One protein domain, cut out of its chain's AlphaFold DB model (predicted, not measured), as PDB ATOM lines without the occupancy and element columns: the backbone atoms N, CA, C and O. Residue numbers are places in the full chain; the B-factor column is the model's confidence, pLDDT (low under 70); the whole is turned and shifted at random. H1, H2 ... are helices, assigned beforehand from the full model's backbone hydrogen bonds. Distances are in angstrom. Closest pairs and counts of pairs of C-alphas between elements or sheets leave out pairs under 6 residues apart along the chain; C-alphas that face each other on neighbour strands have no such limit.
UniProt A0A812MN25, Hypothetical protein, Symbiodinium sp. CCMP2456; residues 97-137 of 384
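AT A GLANCE: This is residues 97 to 137 of the 384 residues of the protein "Hypothetical protein" of Symbiodinium sp. CCMP2456 (UniProt A0A812MN25). What shape is this? The chain folds back on itself: H1 makes one side, and short H2 and then H3 make the return side, with few contacts across. What is it built of? The 41 printed residues, class all helix, hold three named helices, H1, H2, H3 in chain order, and no named strand. The whole is compact, radius of gyration of the C-alphas 9.9 A, spanning 27 by 20 by 15 A.

IN THESE COORDINATES: Where is H1? Residues 97 to 109, 18.7 A, from C-alpha 97 at (31.884, 4.395, -27.696). What follows? H2 is residues 114 to 119; H3 is residues 125 to 137, 18.6 A, ending at C-alpha 137 at (39.421, -8.016, -20.634).

HOW THE PARTS SIT: How do H1 and H3 stand? They only just touch, with 3 pairs of C-alphas within 8 A, through residues 99 to 100 and 131 to 135 alone; the closest C-alphas, of Leu 100 and Ala 131, are 7.6 A apart. They run opposite ways at a steep tilt of 64 degrees. And H2? It is close but not clearly touching to H1, closest C-alphas Ile 107 and Arg 117 at 7.3 A, and to H3, Leu 119 and Asp 126 at 6.7 A. In H1, H2 and H3 every O i to N i+4 pair is within hydrogen-bond range.

THE WHOLE: Is it unbroken? The printed part has no cut, and both links are tight. Where is confidence low? Residues 135 to 137 are under 70.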
ATOM      1  N   GLN A  97      33.248   3.861 -27.600       79.31
ATOM      2  CA  GLN A  97      31.884   4.395 -27.696       79.31
ATOM      3  C   GLN A  97      30.822   3.283 -27.676       79.31
ATOM      4  O   GLN A  97      29.783   3.416 -27.020       79.31
ATOM      5  N   ASN A  98      31.103   2.154 -28.331       80.50
ATOM      6  CA  ASN A  98      30.217   0.993 -28.324       80.50
ATOM      7  C   ASN A  98      30.175   0.320 -26.943       80.50
ATOM      8  O   ASN A  98      29.089  -0.031 -26.477       80.50
ATOM      9  N   THR A  99      31.315   0.198 -26.255       81.19
ATOM     10  CA  THR A  99      31.365  -0.376 -24.900       81.19
ATOM     11  C   THR A  99      30.605   0.488 -23.896       81.19
ATOM     12  O   THR A  99      29.839  -0.039 -23.090       81.19
ATOM     13  N   LEU A 100      30.747   1.817 -23.974       86.06
ATOM     14  CA  LEU A 100      30.011   2.753 -23.118       86.06
ATOM     15  C   LEU A 100      28.501   2.681 -23.365       86.06
ATOM     16  O   LEU A 100      27.727   2.620 -22.411       86.06
ATOM     17  N   SER A 101      28.081   2.606 -24.629       84.19
ATOM     18  CA  SER A 101      26.664   2.459 -24.991       84.19
ATOM     19  C   SER A 101      26.073   1.143 -24.470       84.19
ATOM     20  O   SER A 101      24.954   1.116 -23.953       84.19
ATOM     21  N   HIS A 102      26.837   0.050 -24.545       85.69
ATOM     22  CA  HIS A 102      26.424  -1.250 -24.021       85.69
ATOM     23  C   HIS A 102      26.343  -1.262 -22.486       85.69
ATOM     24  O   HIS A 102      25.390  -1.804 -21.922       85.69
ATOM     25  N   LEU A 103      27.295  -0.621 -21.803       85.44
ATOM     26  CA  LEU A 103      27.320  -0.519 -20.344       85.44
ATOM     27  C   LEU A 103      26.127   0.291 -19.813       85.44
ATOM     28  O   LEU A 103      25.473  -0.138 -18.866       85.44
ATOM     29  N   VAL A 104      25.797   1.415 -20.459       86.62
ATOM     30  CA  VAL A 104      24.603   2.211 -20.125       86.62
ATOM     31  C   VAL A 104      23.332   1.374 -20.314       86.62
ATOM     32  O   VAL A 104      22.499   1.311 -19.412       86.62
ATOM     33  N   GLY A 105      23.228   0.625 -21.418       86.62
ATOM     34  CA  GLY A 105      22.104  -0.288 -21.648       86.62
ATOM     35  C   GLY A 105      21.999  -1.432 -20.626       86.62
ATOM     36  O   GLY A 105      20.893  -1.873 -20.305       86.62
ATOM     37  N   LEU A 106      23.122  -1.915 -20.082       86.06
ATOM     38  CA  LEU A 106      23.137  -2.914 -19.007       86.06
ATOM     39  C   LEU A 106      22.701  -2.325 -17.661       86.06
ATOM     40  O   LEU A 106      21.925  -2.963 -16.950       86.06
ATOM     41  N   ILE A 107      23.147  -1.110 -17.332       83.19
ATOM     42  CA  ILE A 107      22.748  -0.400 -16.106       83.19
ATOM     43  C   ILE A 107      21.227  -0.194 -16.072       83.19
ATOM     44  O   ILE A 107      20.602  -0.389 -15.024       83.19
ATOM     45  N   ASP A 108      20.614   0.106 -17.219       80.88
ATOM     46  CA  ASP A 108      19.159   0.250 -17.328       80.88
ATOM     47  C   ASP A 108      18.409  -1.078 -17.152       80.88
ATOM     48  O   ASP A 108      17.327  -1.108 -16.559       80.88
ATOM     49  N   ARG A 109      18.989  -2.199 -17.605       85.62
ATOM     50  CA  ARG A 109      18.367  -3.534 -17.513       85.62
ATOM     51  C   ARG A 109      18.480  -4.181 -16.134       85.62
ATOM     52  O   ARG A 109      17.616  -4.978 -15.780       85.62
ATOM     53  N   LEU A 110      19.516  -3.864 -15.358       87.06
ATOM     54  CA  LEU A 110      19.843  -4.583 -14.120       87.06
ATOM     55  C   LEU A 110      18.986  -4.219 -12.890       87.06
ATOM     56  O   LEU A 110      19.283  -4.700 -11.803       87.06
ATOM     57  N   GLN A 111      17.926  -3.409 -13.030       86.44
ATOM     58  CA  GLN A 111      17.069  -2.950 -11.914       86.44
ATOM     59  C   GLN A 111      17.865  -2.506 -10.670       86.44
ATOM     60  O   GLN A 111      17.489  -2.776  -9.530       86.44
ATOM     61  N   LEU A 112      18.999  -1.844 -10.894       88.06
ATOM     62  CA  LEU A 112      19.867  -1.378  -9.821       88.06
ATOM     63  C   LEU A 112      19.140  -0.336  -8.966       88.06
ATOM     64  O   LEU A 112      18.382   0.487  -9.490       88.06
ATOM     65  N   SER A 113      19.395  -0.355  -7.657       86.38
ATOM     66  CA  SER A 113      18.852   0.657  -6.749       86.38
ATOM     67  C   SER A 113      19.395   2.047  -7.096       86.38
ATOM     68  O   SER A 113      20.471   2.180  -7.683       86.38
ATOM     69  N   ASP A 114      18.687   3.106  -6.702       82.62
ATOM     70  CA  ASP A 114      19.096   4.484  -7.015       82.62
ATOM     71  C   ASP A 114      20.501   4.819  -6.485       82.62
ATOM     72  O   ASP A 114      21.258   5.555  -7.117       82.62
ATOM     73  N   THR A 115      20.901   4.204  -5.369       76.00
ATOM     74  CA  THR A 115      22.258   4.318  -4.818       76.00
ATOM     75  C   THR A 115      23.303   3.648  -5.714       76.00
ATOM     76  O   THR A 115      24.377   4.204  -5.927       76.00
ATOM     77  N   GLN A 116      22.995   2.481  -6.283       82.62
ATOM     78  CA  GLN A 116      23.885   1.787  -7.220       82.62
ATOM     79  C   GLN A 116      23.989   2.537  -8.556       82.62
ATOM     80  O   GLN A 116      25.082   2.656  -9.109       82.62
ATOM     81  N   ARG A 117      22.883   3.117  -9.038       84.62
ATOM     82  CA  ARG A 117      22.878   3.993 -10.222       84.62
ATOM     83  C   ARG A 117      23.702   5.263 -10.012       84.62
ATOM     84  O   ARG A 117      24.383   5.699 -10.935       84.62
ATOM     85  N   ALA A 118      23.680   5.833  -8.807       79.31
ATOM     86  CA  ALA A 118      24.484   7.008  -8.475       79.31
ATOM     87  C   ALA A 118      25.996   6.713  -8.492       79.31
ATOM     88  O   ALA A 118      26.770   7.550  -8.955       79.31
ATOM     89  N   LEU A 119      26.409   5.524  -8.041       76.25
ATOM     90  CA  LEU A 119      27.814   5.094  -8.067       76.25
ATOM     91  C   LEU A 119      28.305   4.773  -9.487       76.25
ATOM     92  O   LEU A 119      29.458   5.042  -9.817       76.25
ATOM     93  N   LEU A 120      27.419   4.274 -10.350       86.69
ATOM     94  CA  LEU A 120      27.714   3.915 -11.743       86.69
ATOM     95  C   LEU A 120      27.430   5.045 -12.744       86.69
ATOM     96  O   LEU A 120      27.253   4.795 -13.937       86.69
ATOM     97  N   ARG A 121      27.370   6.298 -12.286       85.75
ATOM     98  CA  ARG A 121      27.156   7.436 -13.182       85.75
ATOM     99  C   ARG A 121      28.411   7.672 -14.040       85.75
ATOM    100  O   ARG A 121      29.509   7.713 -13.485       85.75
ATOM    101  N   PRO A 122      28.281   7.883 -15.363       84.62
ATOM    102  CA  PRO A 122      29.424   8.207 -16.211       84.62
ATOM    103  C   PRO A 122      30.233   9.381 -15.644       84.62
ATOM    104  O   PRO A 122      29.668  10.426 -15.320       84.62
ATOM    105  N   GLY A 123      31.546   9.190 -15.499       79.06
ATOM    106  CA  GLY A 123      32.466  10.181 -14.931       79.06
ATOM    107  C   GLY A 123      32.795  10.008 -13.443       79.06
ATOM    108  O   GLY A 123      33.672  10.715 -12.951       79.06
ATOM    109  N   THR A 124      32.168   9.070 -12.720       86.69
ATOM    110  CA  THR A 124      32.640   8.686 -11.378       86.69
ATOM    111  C   THR A 124      33.902   7.822 -11.469       86.69
ATOM    112  O   THR A 124      34.134   7.122 -12.459       86.69
ATOM    113  N   ALA A 125      34.736   7.855 -10.425       75.75
ATOM    114  CA  ALA A 125      35.942   7.027 -10.351       75.75
ATOM    115  C   ALA A 125      35.609   5.530 -10.488       75.75
ATOM    116  O   ALA A 125      36.278   4.819 -11.234       75.75
ATOM    117  N   ASP A 126      34.521   5.083  -9.856       77.75
ATOM    118  CA  ASP A 126      34.068   3.691  -9.897       77.75
ATOM    119  C   ASP A 126      33.616   3.263 -11.303       77.75
ATOM    120  O   ASP A 126      33.959   2.170 -11.758       77.75
ATOM    121  N   PHE A 127      32.918   4.140 -12.036       88.25
ATOM    122  CA  PHE A 127      32.543   3.896 -13.432       88.25
ATOM    123  C   PHE A 127      33.774   3.784 -14.338       88.25
ATOM    124  O   PHE A 127      33.853   2.881 -15.171       88.25
ATOM    125  N   ASN A 128      34.762   4.664 -14.154       80.56
ATOM    126  CA  ASN A 128      35.986   4.657 -14.954       80.56
ATOM    127  C   ASN A 128      36.840   3.408 -14.688       80.56
ATOM    128  O   ASN A 128      37.404   2.844 -15.625       80.56
ATOM    129  N   ILE A 129      36.894   2.935 -13.438       77.12
ATOM    130  CA  ILE A 129      37.582   1.689 -13.071       77.12
ATOM    131  C   ILE A 129      36.879   0.481 -13.702       77.12
ATOM    132  O   ILE A 129      37.545  -0.381 -14.281       77.12
ATOM    133  N   LEU A 130      35.545   0.427 -13.644       80.62
ATOM    134  CA  LEU A 130      34.767  -0.653 -14.254       80.62
ATOM    135  C   LEU A 130      34.936  -0.675 -15.783       80.62
ATOM    136  O   LEU A 130      35.206  -1.729 -16.356       80.62
ATOM    137  N   ALA A 131      34.845   0.488 -16.434       77.75
ATOM    138  CA  ALA A 131      35.029   0.623 -17.877       77.75
ATOM    139  C   ALA A 131      36.450   0.233 -18.323       77.75
ATOM    140  O   ALA A 131      36.608  -0.496 -19.303       77.75
ATOM    141  N   ALA A 132      37.482   0.652 -17.582       71.62
ATOM    142  CA  ALA A 132      38.869   0.283 -17.866       71.62
ATOM    143  C   ALA A 132      39.127  -1.221 -17.674       71.62
ATOM    144  O   ALA A 132      39.865  -1.828 -18.450       71.62
ATOM    145  N   THR A 133      38.495  -1.833 -16.669       73.06
ATOM    146  CA  THR A 133      38.611  -3.276 -16.405       73.06
ATOM    147  C   THR A 133      38.000  -4.089 -17.545       73.06
ATOM    148  O   THR A 133      38.658  -4.984 -18.071       73.06
ATOM    149  N   LEU A 134      36.797  -3.721 -17.999       70.94
ATOM    150  CA  LEU A 134      36.122  -4.390 -19.117       70.94
ATOM    151  C   LEU A 134      36.869  -4.207 -20.448       70.94
ATOM    152  O   LEU A 134      37.003  -5.160 -21.213       70.94
ATOM    153  N   ALA A 135      37.423  -3.017 -20.704       69.56
ATOM    154  CA  ALA A 135      38.229  -2.764 -21.900       69.56
ATOM    155  C   ALA A 135      39.537  -3.584 -21.928       69.56
ATOM    156  O   ALA A 135      39.994  -3.989 -22.997       69.56
ATOM    157  N   SER A 136      40.134  -3.852 -20.762       62.31
ATOM    158  CA  SER A 136      41.342  -4.681 -20.626       62.31
ATOM    159  C   SER A 136      41.052  -6.176 -20.844       62.31
ATOM    160  O   SER A 136      41.861  -6.909 -21.420       62.31
ATOM    161  N   GLU A 137      39.863  -6.631 -20.445       61.03
ATOM    162  CA  GLU A 137      39.421  -8.016 -20.634       61.03
ATOM    163  C   GLU A 137      39.193  -8.339 -22.124       61.03
ATOM    164  O   GLU A 137      39.625  -9.386 -22.612       61.03
TER     165      GLU A 137